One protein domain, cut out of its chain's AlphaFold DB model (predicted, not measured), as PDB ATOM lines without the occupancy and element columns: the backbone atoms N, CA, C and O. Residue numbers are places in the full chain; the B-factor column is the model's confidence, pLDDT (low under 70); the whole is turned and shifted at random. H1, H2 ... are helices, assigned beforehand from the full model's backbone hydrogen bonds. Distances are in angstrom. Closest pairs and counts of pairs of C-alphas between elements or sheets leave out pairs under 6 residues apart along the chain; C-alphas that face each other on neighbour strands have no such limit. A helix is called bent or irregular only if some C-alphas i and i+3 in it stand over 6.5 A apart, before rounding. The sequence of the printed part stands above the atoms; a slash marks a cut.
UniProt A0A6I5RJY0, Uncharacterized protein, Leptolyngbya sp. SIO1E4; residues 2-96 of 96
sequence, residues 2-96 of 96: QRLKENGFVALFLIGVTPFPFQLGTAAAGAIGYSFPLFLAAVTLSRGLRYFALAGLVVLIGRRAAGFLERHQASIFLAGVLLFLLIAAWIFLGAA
ATOM      1  N   GLN A   2     109.771  66.738 121.307       45.09
ATOM      2  CA  GLN A   2     111.175  66.372 121.596       45.09
ATOM      3  C   GLN A   2     112.130  67.575 121.785       45.09
ATOM      4  O   GLN A   2     112.927  67.576 122.714       45.09
ATOM      5  N   ARG A   3     111.969  68.660 121.007       48.81
ATOM      6  CA  ARG A   3     112.829  69.864 121.094       48.81
ATOM      7  C   ARG A   3     112.736  70.642 122.419       48.81
ATOM      8  O   ARG A   3     113.684  71.332 122.775       48.81
ATOM      9  N   LEU A   4     111.626  70.524 123.159       51.94
ATOM     10  CA  LEU A   4     111.477  71.137 124.490       51.94
ATOM     11  C   LEU A   4     112.207  70.348 125.586       51.94
ATOM     12  O   LEU A   4     112.598  70.935 126.589       51.94
ATOM     13  N   LYS A   5     112.395  69.032 125.415       54.19
ATOM     14  CA  LYS A   5     113.085  68.192 126.406       54.19
ATOM     15  C   LYS A   5     114.604  68.362 126.356       54.19
ATOM     16  O   LYS A   5     115.230  68.339 127.404       54.19
ATOM     17  N   GLU A   6     115.176  68.592 125.175       56.94
ATOM     18  CA  GLU A   6     116.624  68.810 125.019       56.94
ATOM     19  C   GLU A   6     117.051  70.246 125.369       56.94
ATOM     20  O   GLU A   6     118.073  70.438 126.021       56.94
ATOM     21  N   ASN A   7     116.242  71.259 125.027       66.62
ATOM     22  CA  ASN A   7     116.577  72.671 125.276       66.62
ATOM     23  C   ASN A   7     115.866  73.295 126.490       66.62
ATOM     24  O   ASN A   7     116.113  74.458 126.812       66.62
ATOM     25  N   GLY A   8     114.991  72.552 127.177       73.00
ATOM     26  CA  GLY A   8     114.211  73.058 128.312       73.00
ATOM     27  C   GLY A   8     115.084  73.554 129.463       73.00
ATOM     28  O   GLY A   8     114.766  74.564 130.085       73.00
ATOM     29  N   PHE A   9     116.235  72.915 129.685       80.75
ATOM     30  CA  PHE A   9     117.202  73.331 130.699       80.75
ATOM     31  C   PHE A   9     117.793  74.709 130.384       80.75
ATOM     32  O   PHE A   9     117.784  75.594 131.236       80.75
ATOM     33  N   VAL A  10     118.257  74.908 129.147       82.50
ATOM     34  CA  VAL A  10     118.853  76.175 128.697       82.50
ATOM     35  C   VAL A  10     117.807  77.288 128.689       82.50
ATOM     36  O   VAL A  10     118.089  78.391 129.150       82.50
ATOM     37  N   ALA A  11     116.582  76.992 128.244       82.12
ATOM     38  CA  ALA A  11     115.475  77.942 128.275       82.12
ATOM     39  C   ALA A  11     115.145  78.389 129.710       82.12
ATOM     40  O   ALA A  11     115.080  79.589 129.976       82.12
ATOM     41  N   LEU A  12     115.002  77.451 130.654       82.31
ATOM     42  CA  LEU A  12     114.750  77.781 132.060       82.31
ATOM     43  C   LEU A  12     115.906  78.543 132.703       82.31
ATOM     44  O   LEU A  12     115.678  79.481 133.469       82.31
ATOM     45  N   PHE A  13     117.140  78.151 132.396       85.12
ATOM     46  CA  PHE A  13     118.329  78.826 132.891       85.12
ATOM     47  C   PHE A  13     118.375  80.282 132.407       85.12
ATOM     48  O   PHE A  13     118.517  81.192 133.222       85.12
ATOM     49  N   LEU A  14     118.168  80.524 131.109       83.81
ATOM     50  CA  LEU A  14     118.132  81.873 130.534       83.81
ATOM     51  C   LEU A  14     116.993  82.716 131.116       83.81
ATOM     52  O   LEU A  14     117.209  83.875 131.474       83.81
ATOM     53  N   ILE A  15     115.804  82.133 131.289       82.88
ATOM     54  CA  ILE A  15     114.677  82.794 131.963       82.88
ATOM     55  C   ILE A  15     115.037  83.174 133.411       82.88
ATOM     56  O   ILE A  15     114.649  84.238 133.886       82.88
ATOM     57  N   GLY A  16     115.797  82.336 134.119       80.00
ATOM     58  CA  GLY A  16     116.235  82.619 135.487       80.00
ATOM     59  C   GLY A  16     117.332  83.685 135.601       80.00
ATOM     60  O   GLY A  16     117.381  84.397 136.609       80.00
ATOM     61  N   VAL A  17     118.206  83.795 134.593       83.12
ATOM     62  CA  VAL A  17     119.325  84.760 134.557       83.12
ATOM     63  C   VAL A  17     118.874  86.143 134.078       83.12
ATOM     64  O   VAL A  17     119.332  87.160 134.600       83.12
ATOM     65  N   THR A  18     117.966  86.196 133.105       82.06
ATOM     66  CA  THR A  18     117.447  87.450 132.536       82.06
ATOM     67  C   THR A  18     116.551  88.208 133.531       82.06
ATOM     68  O   THR A  18     116.083  87.642 134.521       82.06
ATOM     69  N   PRO A  19     116.272  89.510 133.309       69.12
ATOM     70  CA  PRO A  19     115.306  90.262 134.119       69.12
ATOM     71  C   PRO A  19     113.843  89.844 133.866       69.12
ATOM     72  O   PRO A  19     112.921  90.546 134.269       69.12
ATOM     73  N   PHE A  20     113.626  88.705 133.208       73.31
ATOM     74  CA  PHE A  20     112.320  88.121 132.961       73.31
ATOM     75  C   PHE A  20     111.641  87.705 134.283       73.31
ATOM     76  O   PHE A  20     112.316  87.233 135.210       73.31
ATOM     77  N   PRO A  21     110.305  87.836 134.404       79.56
ATOM     78  CA  PRO A  21     109.560  87.374 135.573       79.56
ATOM     79  C   PRO A  21     109.657  85.851 135.713       79.56
ATOM     80  O   PRO A  21     108.927  85.073 135.104       79.56
ATOM     81  N   PHE A  22     110.563  85.410 136.575       82.19
ATOM     82  CA  PHE A  22     110.854  83.996 136.807       82.19
ATOM     83  C   PHE A  22     109.650  83.132 137.174       82.19
ATOM     84  O   PHE A  22     109.620  81.948 136.851       82.19
ATOM     85  N   GLN A  23     108.658  83.720 137.839       84.75
ATOM     86  CA  GLN A  23     107.427  83.029 138.204       84.75
ATOM     87  C   GLN A  23     106.720  82.453 136.971       84.75
ATOM     88  O   GLN A  23     106.205  81.342 137.045       84.75
ATOM     89  N   LEU A  24     106.775  83.144 135.826       84.38
ATOM     90  CA  LEU A  24     106.196  82.654 134.576       84.38
ATOM     91  C   LEU A  24     106.971  81.457 134.018       84.38
ATOM     92  O   LEU A  24     106.359  80.493 133.570       84.38
ATOM     93  N   GLY A  25     108.305  81.474 134.098       84.62
ATOM     94  CA  GLY A  25     109.137  80.333 133.704       84.62
ATOM     95  C   GLY A  25     108.864  79.094 134.556       84.62
ATOM     96  O   GLY A  25     108.717  77.993 134.029       84.62
ATOM     97  N   THR A  26     108.724  79.281 135.868       88.19
ATOM     98  CA  THR A  26     108.371  78.206 136.806       88.19
ATOM     99  C   THR A  26     106.962  77.671 136.562       88.19
ATOM    100  O   THR A  26     106.773  76.456 136.528       88.19
ATOM    101  N   ALA A  27     105.983  78.551 136.331       87.81
ATOM    102  CA  ALA A  27     104.616  78.156 136.002       87.81
ATOM    103  C   ALA A  27     104.561  77.358 134.690       87.81
ATOM    104  O   ALA A  27     103.934  76.302 134.642       87.81
ATOM    105  N   ALA A  28     105.278  77.808 133.654       86.19
ATOM    106  CA  ALA A  28     105.380  77.098 132.383       86.19
ATOM    107  C   ALA A  28     106.039  75.720 132.550       86.19
ATOM    108  O   ALA A  28     105.528  74.734 132.026       86.19
ATOM    109  N   ALA A  29     107.130  75.631 133.318       86.75
ATOM    110  CA  ALA A  29     107.814  74.370 133.602       86.75
ATOM    111  C   ALA A  29     106.914  73.363 134.340       86.75
ATOM    112  O   ALA A  29     106.930  72.175 134.015       86.75
ATOM    113  N   GLY A  30     106.105  73.844 135.291       87.00
ATOM    114  CA  GLY A  30     105.095  73.038 135.974       87.00
ATOM    115  C   GLY A  30     103.974  72.587 135.035       87.00
ATOM    116  O   GLY A  30     103.636  71.406 135.019       87.00
ATOM    117  N   ALA A  31     103.457  73.490 134.197       88.31
ATOM    118  CA  ALA A  31     102.377  73.199 133.252       88.31
ATOM    119  C   ALA A  31     102.756  72.128 132.212       88.31
ATOM    120  O   ALA A  31     101.913  71.323 131.825       88.31
ATOM    121  N   ILE A  32     104.022  72.087 131.781       86.62
ATOM    122  CA  ILE A  32     104.517  71.075 130.830       86.62
ATOM    123  C   ILE A  32     105.036  69.795 131.507       86.62
ATOM    124  O   ILE A  32     105.547  68.914 130.814       86.62
ATOM    125  N   GLY A  33     104.962  69.693 132.841       85.69
ATOM    126  CA  GLY A  33     105.485  68.548 133.591       85.69
ATOM    127  C   GLY A  33     106.992  68.341 133.403       85.69
ATOM    128  O   GLY A  33     107.448  67.208 133.229       85.69
ATOM    129  N   TYR A  34     107.772  69.426 133.366       86.75
ATOM    130  CA  TYR A  34     109.218  69.348 133.162       86.75
ATOM    131  C   TYR A  34     109.905  68.573 134.299       86.75
ATOM    132  O   TYR A  34     109.462  68.593 135.446       86.75
ATOM    133  N   SER A  35     111.013  67.889 134.000       89.06
ATOM    134  CA  SER A  35     111.693  67.044 134.987       89.06
ATOM    135  C   SER A  35     112.199  67.866 136.174       89.06
ATOM    136  O   SER A  35     113.016  68.778 136.003       89.06
ATOM    137  N   PHE A  36     111.771  67.490 137.378       88.44
ATOM    138  CA  PHE A  36     112.111  68.195 138.613       88.44
ATOM    139  C   PHE A  36     113.628  68.334 138.870       88.44
ATOM    140  O   PHE A  36     114.056  69.433 139.219       88.44
ATOM    141  N   PRO A  37     114.482  67.314 138.630       90.81
ATOM    142  CA  PRO A  37     115.924  67.463 138.845       90.81
ATOM    143  C   PRO A  37     116.574  68.504 137.921       90.81
ATOM    144  O   PRO A  37     117.358  69.332 138.380       90.81
ATOM    145  N   LEU A  38     116.219  68.516 136.627       88.06
ATOM    146  CA  LEU A  38     116.754  69.505 135.680       88.06
ATOM    147  C   LEU A  38     116.197  70.904 135.948       88.06
ATOM    148  O   LEU A  38     116.928  71.881 135.798       88.06
ATOM    149  N   PHE A  39     114.929  71.004 136.361       88.94
ATOM    150  CA  PHE A  39     114.342  72.256 136.837       88.94
ATOM    151  C   PHE A  39     115.166  72.821 137.995       88.94
ATOM    152  O   PHE A  39     115.641  73.954 137.930       88.94
ATOM    153  N   LEU A  40     115.391  72.009 139.028       91.31
ATOM    154  CA  LEU A  40     116.106  72.425 140.226       91.31
ATOM    155  C   LEU A  40     117.543  72.851 139.906       91.31
ATOM    156  O   LEU A  40     117.994  73.887 140.400       91.31
ATOM    157  N   ALA A  41     118.237  72.110 139.039       91.38
ATOM    158  CA  ALA A  41     119.574  72.465 138.579       91.38
ATOM    159  C   ALA A  41     119.582  73.806 137.819       91.38
ATOM    160  O   ALA A  41     120.379  74.688 138.143       91.38
ATOM    161  N   ALA A  42     118.663  74.007 136.867       89.19
ATOM    162  CA  ALA A  42     118.568  75.246 136.091       89.19
ATOM    163  C   ALA A  42     118.262  76.463 136.981       89.19
ATOM    164  O   ALA A  42     118.881  77.522 136.834       89.19
ATOM    165  N   VAL A  43     117.343  76.314 137.939       89.12
ATOM    166  CA  VAL A  43     116.987  77.368 138.900       89.12
ATOM    167  C   VAL A  43     118.152  77.678 139.832       89.12
ATOM    168  O   VAL A  43     118.498  78.842 140.013       89.12
ATOM    169  N   THR A  44     118.782  76.656 140.404       91.75
ATOM    170  CA  THR A  44     119.896  76.847 141.343       91.75
ATOM    171  C   THR A  44     121.064  77.551 140.664       91.75
ATOM    172  O   THR A  44     121.587  78.524 141.205       91.75
ATOM    173  N   LEU A  45     121.426  77.128 139.450       91.81
ATOM    174  CA  LEU A  45     122.515  77.742 138.692       91.81
ATOM    175  C   LEU A  45     122.198  79.182 138.286       91.81
ATOM    176  O   LEU A  45     123.033  80.063 138.466       91.81
ATOM    177  N   SER A  46     120.994  79.448 137.774       87.88
ATOM    178  CA  SER A  46     120.608  80.803 137.357       87.88
ATOM    179  C   SER A  46     120.534  81.777 138.539       87.88
ATOM    180  O   SER A  46     121.007  82.914 138.450       87.88
ATOM    181  N   ARG A  47     120.000  81.326 139.679       87.00
ATOM    182  CA  ARG A  47     119.912  82.118 140.914       87.00
ATOM    183  C   ARG A  47     121.272  82.337 141.548       87.00
ATOM    184  O   ARG A  47     121.591  83.474 141.889       87.00
ATOM    185  N   GLY A  48     122.065  81.275 141.651       90.19
ATOM    186  CA  GLY A  48     123.443  81.345 142.110       90.19
ATOM    187  C   GLY A  48     124.220  82.360 141.285       90.19
ATOM    188  O   GLY A  48     124.746  83.313 141.848       90.19
ATOM    189  N   LEU A  49     124.194  82.240 139.954       89.62
ATOM    190  CA  LEU A  49     124.895  83.166 139.066       89.62
ATOM    191  C   LEU A  49     124.470  84.617 139.298       89.62
ATOM    192  O   LEU A  49     125.332  85.476 139.421       89.62
ATOM    193  N   ARG A  50     123.170  84.908 139.415       83.69
ATOM    194  CA  ARG A  50     122.693  86.281 139.640       83.69
ATOM    195  C   ARG A  50     123.231  86.879 140.942       83.69
ATOM    196  O   ARG A  50     123.719  88.008 140.934       83.69
ATOM    197  N   TYR A  51     123.141  86.144 142.050       84.12
ATOM    198  CA  TYR A  51     123.568  86.653 143.356       84.12
ATOM    199  C   TYR A  51     125.090  86.665 143.513       84.12
ATOM    200  O   TYR A  51     125.631  87.620 144.063       84.12
ATOM    201  N   PHE A  52     125.797  85.663 142.986       87.88
ATOM    202  CA  PHE A  52     127.259  85.634 143.008       87.88
ATOM    203  C   PHE A  52     127.877  86.636 142.035       87.88
ATOM    204  O   PHE A  52     128.882  87.247 142.382       87.88
ATOM    205  N   ALA A  53     127.278  86.873 140.864       85.62
ATOM    206  CA  ALA A  53     127.719  87.938 139.964       85.62
ATOM    207  C   ALA A  53     127.539  89.309 140.618       85.62
ATOM    208  O   ALA A  53     128.450  90.131 140.573       85.62
ATOM    209  N   LEU A  54     126.404  89.533 141.287       82.38
ATOM    210  CA  LEU A  54     126.168  90.736 142.081       82.38
ATOM    211  C   LEU A  54     127.213  90.896 143.195       82.38
ATOM    212  O   LEU A  54     127.844  91.946 143.303       82.38
ATOM    213  N   ALA A  55     127.431  89.853 143.994       84.38
ATOM    214  CA  ALA A  55     128.415  89.871 145.071       84.38
ATOM    215  C   ALA A  55     129.838  90.111 144.537       84.38
ATOM    216  O   ALA A  55     130.554  90.959 145.063       84.38
ATOM    217  N   GLY A  56     130.227  89.432 143.455       85.75
ATOM    218  CA  GLY A  56     131.516  89.614 142.789       85.75
ATOM    219  C   GLY A  56     131.695  91.031 142.247       85.75
ATOM    220  O   GLY A  56     132.749  91.631 142.443       85.75
ATOM    221  N   LEU A  57     130.651  91.613 141.652       82.69
ATOM    222  CA  LEU A  57     130.666  92.996 141.175       82.69
ATOM    223  C   LEU A  57     130.897  93.987 142.327       82.69
ATOM    224  O   LEU A  57     131.683  94.925 142.192       82.69
ATOM    225  N   VAL A  58     130.254  93.757 143.475       81.38
ATOM    226  CA  VAL A  58     130.436  94.579 144.680       81.38
ATOM    227  C   VAL A  58     131.835  94.408 145.277       81.38
ATOM    228  O   VAL A  58     132.419  95.395 145.719       81.38
ATOM    229  N   VAL A  59     132.400  93.198 145.268       83.81
ATOM    230  CA  VAL A  59     133.767  92.943 145.754       83.81
ATOM    231  C   VAL A  59     134.816  93.597 144.848       83.81
ATOM    232  O   VAL A  59     135.761  94.192 145.358       83.81
ATOM    233  N   LEU A  60     134.637  93.540 143.526       81.25
ATOM    234  CA  LEU A  60     135.594  94.082 142.554       81.25
ATOM    235  C   LEU A  60     135.564  95.616 142.462       81.25
ATOM    236  O   LEU A  60     136.613  96.239 142.334       81.25
ATOM    237  N   ILE A  61     134.378  96.233 142.515       79.75
ATOM    238  CA  ILE A  61     134.208  97.687 142.311       79.75
ATOM    239  C   ILE A  61     134.043  98.441 143.650       79.75
ATOM    240  O   ILE A  61     134.201  99.661 143.728       79.75
ATOM    241  N   GLY A  62     133.756  97.727 144.740       75.94
ATOM    242  CA  GLY A  62     133.558  98.285 146.075       75.94
ATOM    243  C   GLY A  62     132.164  98.890 146.304       75.94
ATOM    244  O   GLY A  62     131.263  98.834 145.465       75.94
ATOM    245  N   ARG A  63     131.976  99.528 147.472       66.69
ATOM    246  CA  ARG A  63     130.677 100.059 147.953       66.69
ATOM    247  C   ARG A  63     129.997 101.082 147.025       66.69
ATOM    248  O   ARG A  63     128.790 101.272 147.136       66.69
ATOM    249  N   ARG A  64     130.727 101.724 146.100       67.44
ATOM    250  CA  ARG A  64     130.125 102.639 145.109       67.44
ATOM    251  C   ARG A  64     129.247 101.904 144.090       67.44
ATOM    252  O   ARG A  64     128.204 102.437 143.723       67.44
ATOM    253  N   ALA A  65     129.612 100.685 143.686       64.69
ATOM    254  CA  ALA A  65     128.781  99.877 142.789       64.69
ATOM    255  C   ALA A  65     127.506  99.380 143.478       64.69
ATOM    256  O   ALA A  65     126.442  99.396 142.864       64.69
ATOM    257  N   ALA A  66     127.593  99.012 144.761       65.06
ATOM    258  CA  ALA A  66     126.435  98.581 145.543       65.06
ATOM    259  C   ALA A  66     125.360  99.679 145.611       65.06
ATOM    260  O   ALA A  66     124.209  99.432 145.265       65.06
ATOM    261  N   GLY A  67     125.750 100.916 145.943       66.38
ATOM    262  CA  GLY A  67     124.806 102.037 146.024       66.38
ATOM    263  C   GLY A  67     124.211 102.447 144.670       66.38
ATOM    264  O   GLY A  67     123.056 102.868 144.604       66.38
ATOM    265  N   PHE A  68     124.968 102.308 143.576       69.81
ATOM    266  CA  PHE A  68     124.444 102.562 142.231       69.81
ATOM    267  C   PHE A  68     123.436 101.490 141.816       69.81
ATOM    268  O   PHE A  68     122.381 101.812 141.265       69.81
ATOM    269  N   LEU A  69     123.736 100.226 142.112       69.06
ATOM    270  CA  LEU A  69     122.885  99.113 141.731       69.06
ATOM    271  C   LEU A  69     121.619  99.037 142.580       69.06
ATOM    272  O   LEU A  69     120.561  98.840 142.004       69.06
ATOM    273  N   GLU A  70     121.677  99.295 143.888       69.50
ATOM    274  CA  GLU A  70     120.475  99.410 144.731       69.50
ATOM    275  C   GLU A  70     119.532 100.513 144.236       69.50
ATOM    276  O   GLU A  70     118.325 100.294 144.128       69.50
ATOM    277  N   ARG A  71     120.076 101.678 143.852       74.88
ATOM    278  CA  ARG A  71     119.274 102.788 143.310       74.88
ATOM    279  C   ARG A  71     118.616 102.457 141.972       74.88
ATOM    280  O   ARG A  71     117.507 102.914 141.719       74.88
ATOM    281  N   HIS A  72     119.272 101.663 141.127       77.19
ATOM    282  CA  HIS A  72     118.751 101.307 139.804       77.19
ATOM    283  C   HIS A  72     118.050  99.948 139.768       77.19
ATOM    284  O   HIS A  72     117.391  99.649 138.777       77.19
ATOM    285  N   GLN A  73     118.119  99.134 140.826       70.50
ATOM    286  CA  GLN A  73     117.545  97.787 140.859       70.50
ATOM    287  C   GLN A  73     116.044  97.812 140.573       70.50
ATOM    288  O   GLN A  73     115.555  96.998 139.790       70.50
ATOM    289  N   ALA A  74     115.323  98.768 141.166       74.88
ATOM    290  CA  ALA A  74     113.898  98.952 140.920       74.88
ATOM    291  C   ALA A  74     113.621  99.349 139.463       74.88
ATOM    292  O   ALA A  74     112.724  98.790 138.843       74.88
ATOM    293  N   SER A  75     114.424 100.252 138.891       76.44
ATOM    294  CA  SER A  75     114.283 100.693 137.498       76.44
ATOM    295  C   SER A  75     114.603  99.573 136.500       76.44
ATOM    296  O   SER A  75     113.834  99.352 135.571       76.44
ATOM    297  N   ILE A  76     115.668  98.801 136.733       76.00
ATOM    298  CA  ILE A  76     116.051  97.635 135.918       76.00
ATOM    299  C   ILE A  76     114.972  96.550 135.996       76.00
ATOM    300  O   ILE A  76     114.634  95.940 134.982       76.00
ATOM    301  N   PHE A  77     114.411  96.314 137.185       74.50
ATOM    302  CA  PHE A  77     113.301  95.381 137.355       74.50
ATOM    303  C   PHE A  77     112.059  95.851 136.593       74.50
ATOM    304  O   PHE A  77     111.492  95.080 135.821       74.50
ATOM    305  N   LEU A  78     111.676  97.122 136.747       81.19
ATOM    306  CA  LEU A  78     110.518  97.694 136.063       81.19
ATOM    307  C   LEU A  78     110.694  97.666 134.540       81.19
ATOM    308  O   LEU A  78     109.774  97.279 133.829       81.19
ATOM    309  N   ALA A  79     111.886  98.004 134.043       80.44
ATOM    310  CA  ALA A  79     112.227  97.934 132.626       80.44
ATOM    311  C   ALA A  79     112.155  96.496 132.090       80.44
ATOM    312  O   ALA A  79     111.621  96.276 131.005       80.44
ATOM    313  N   GLY A  80     112.630  95.510 132.858       76.75
ATOM    314  CA  GLY A  80     112.513  94.091 132.509       76.75
ATOM    315  C   GLY A  80     111.064  93.613 132.423       76.75
ATOM    316  O   GLY A  80     110.694  92.936 131.463       76.75
ATOM    317  N   VAL A  81     110.225  94.013 133.383       79.56
ATOM    318  CA  VAL A  81     108.783  93.718 133.373       79.56
ATOM    319  C   VAL A  81     108.093  94.393 132.185       79.56
ATOM    320  O   VAL A  81     107.302  93.755 131.494       79.56
ATOM    321  N   LEU A  82     108.412  95.657 131.909       84.50
ATOM    322  CA  LEU A  82     107.815  96.409 130.808       84.50
ATOM    323  C   LEU A  82     108.200  95.814 129.447       84.50
ATOM    324  O   LEU A  82     107.335  95.599 128.603       84.50
ATOM    325  N   LEU A  83     109.477  95.467 129.263       81.62
ATOM    326  CA  LEU A  83     109.961  94.769 128.071       81.62
ATOM    327  C   LEU A  83     109.245  93.426 127.882       81.62
ATOM    328  O   LEU A  83     108.850  93.093 126.768       81.62
ATOM    329  N   PHE A  84     109.036  92.671 128.964       78.31
ATOM    330  CA  PHE A  84     108.280  91.424 128.907       78.31
ATOM    331  C   PHE A  84     106.838  91.646 128.434       78.31
ATOM    332  O   PHE A  84     106.388  90.947 127.527       78.31
ATOM    333  N   LEU A  85     106.130  92.624 129.007       84.50
ATOM    334  CA  LEU A  85     104.761  92.948 128.603       84.50
ATOM    335  C   LEU A  85     104.689  93.372 127.134       84.50
ATOM    336  O   LEU A  85     103.768  92.956 126.439       84.50
ATOM    337  N   LEU A  86     105.673  94.132 126.645       85.88
ATOM    338  CA  LEU A  86     105.752  94.527 125.237       85.88
ATOM    339  C   LEU A  86     105.948  93.322 124.313       85.88
ATOM    340  O   LEU A  86     105.247  93.207 123.312       85.88
ATOM    341  N   ILE A  87     106.857  92.404 124.653       82.25
ATOM    342  CA  ILE A  87     107.088  91.184 123.865       82.25
ATOM    343  C   ILE A  87     105.845  90.285 123.893       82.25
ATOM    344  O   ILE A  87     105.434  89.774 122.855       82.25
ATOM    345  N   ALA A  88     105.221  90.115 125.061       81.25
ATOM    346  CA  ALA A  88     104.005  89.322 125.208       81.25
ATOM    347  C   ALA A  88     102.841  89.925 124.408       81.25
ATOM    348  O   ALA A  88     102.158  89.198 123.689       81.25
ATOM    349  N   ALA A  89     102.657  91.246 124.479       86.69
ATOM    350  CA  ALA A  89     101.654  91.961 123.700       86.69
ATOM    351  C   ALA A  89     101.927  91.846 122.198       86.69
ATOM    352  O   ALA A  89     101.000  91.579 121.446       86.69
ATOM    353  N   TRP A  90     103.182  91.983 121.760       87.12
ATOM    354  CA  TRP A  90     103.558  91.844 120.352       87.12
ATOM    355  C   TRP A  90     103.294  90.435 119.815       87.12
ATOM    356  O   TRP A  90     102.730  90.294 118.736       87.12
ATOM    357  N   ILE A  91     103.624  89.392 120.584       82.06
ATOM    358  CA  ILE A  91     103.301  88.004 120.226       82.06
ATOM    359  C   ILE A  91     101.784  87.800 120.165       82.06
ATOM    360  O   ILE A  91     101.302  87.147 119.246       82.06
ATOM    361  N   PHE A  92     101.027  88.355 121.114       81.56
ATOM    362  CA  PHE A  92      99.572  88.199 121.153       81.56
ATOM    363  C   PHE A  92      98.871  88.950 120.011       81.56
ATOM    364  O   PHE A  92      97.951  88.408 119.410       81.56
ATOM    365  N   LEU A  93      99.328  90.162 119.671       81.19
ATOM    366  CA  LEU A  93      98.796  90.949 118.550       81.19
ATOM    367  C   LEU A  93      99.236  90.411 117.184       81.19
ATOM    368  O   LEU A  93      98.488  90.535 116.229       81.19
ATOM    369  N   GLY A  94     100.444  89.849 117.078       63.91
ATOM    370  CA  GLY A  94     100.951  89.237 115.846       63.91
ATOM    371  C   GLY A  94     100.444  87.812 115.602       63.91
ATOM    372  O   GLY A  94     100.665  87.268 114.524       63.91
ATOM    373  N   ALA A  95      99.797  87.201 116.597       55.34
ATOM    374  CA  ALA A  95      99.124  85.907 116.491       55.34
ATOM    375  C   ALA A  95      97.597  86.028 116.292       55.34
ATOM    376  O   ALA A  95      96.924  84.996 116.254       55.34
ATOM    377  N   ALA A  96      97.069  87.255 116.188       46.00
ATOM    378  CA  ALA A  96      95.689  87.572 115.809       46.00
ATOM    379  C   ALA A  96      95.618  87.951 114.322       46.00
ATOM    380  O   ALA A  96      94.604  87.589 113.685       46.00
TER     381      ALA A  96
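AT A GLANCE: This is residues 2 to 96 of the 96 residues of an uncharacterized protein of Leptolyngbya sp. SIO1E4 (UniProt A0A6I5RJY0). A long, open V of helices is made by H3 on one side and the bent helix H4 on the other, with a small helical hairpin, H1 and H2, at the open end, where H1 packs on residues 38 to 50 of H3. The point of the V is the tight turn from H3 into the arm H4a, and the other arm, H4b, runs back past the hairpin without touching any helix. The printed part has 95 residues with four named helices, in the order H1, H2, H3, H4, and no named strand; its class is all helix. It is loose, with a radius of gyration of the C-alphas of 15.9 A, and flat, spanning 46 by 34 by 17 A.

HOW THE PARTS SIT: H1, residues 2 to 17, is irregular, with C-alphas 6 and 9 lying 7.3 A apart, and has a kink of 47 degrees near residue 9. H2, residues 22 to 31, forms a helical hairpin with H1. Residues 12 to 16 of H1 touch H2 at a shallow tilt of 22 degrees, opposite ways; the closest C-alphas, those of Gly 16 and Phe 22, are 5.7 A apart. H3, residues 36 to 61, touches H1 with residues 38 to 50 alone. These two run the same way at a shallow tilt of 29 degrees, and their closest C-alphas, those of Phe 13 and Ala 42, are 4.8 A apart. H2 and H3 are close but not clearly touching, with the closest C-alphas, those of Ala 29 and Phe 39, 7.6 A apart. H4, residues 63 to 94, was assigned as one helix by its hydrogen bonds but is bent, with C-alphas 71 and 74 lying 7.0 A apart; its arms, H4a and H4b, stand at a steep tilt of 45 degrees. H3 and H4a only just touch, with 3 pairs of C-alphas within 8 A, and only at the corner; the closest are those of Val 58 and Ala 66, 5.7 A apart. H4b is apart from H1, H2 and H3. Every O i to N i+4 pair is within hydrogen-bond range in H2, H3, H4a and H4b; in H1 10 of 12 are.

IN THESE COORDINATES: H1 begins at C-alpha 2, (111.175, 66.372, 121.596), and is 23.9 A long. H2 measures 14.2 A. H3 measures 37.0 A and ends at C-alpha 61, (134.208, 97.687, 142.311). H4a, residues 63 to 71, measures 12.6 A. H4b, residues 74 to 94, measures 29.8 A and ends at C-alpha 94, (100.951, 89.237, 115.846).

THE WHOLE: The two C-alphas farthest apart, those of Gly 62 and Ala 96, are 49.6 A apart. Residues 59 to 64, 70 to 75 and 86 to 96 stand free. The printed part has no cut, and its three links are tight. Mean pLDDT of the printed part is 79.3; residues 2 to 7, 19, 63 to 70 and 94 to 96 are under 70.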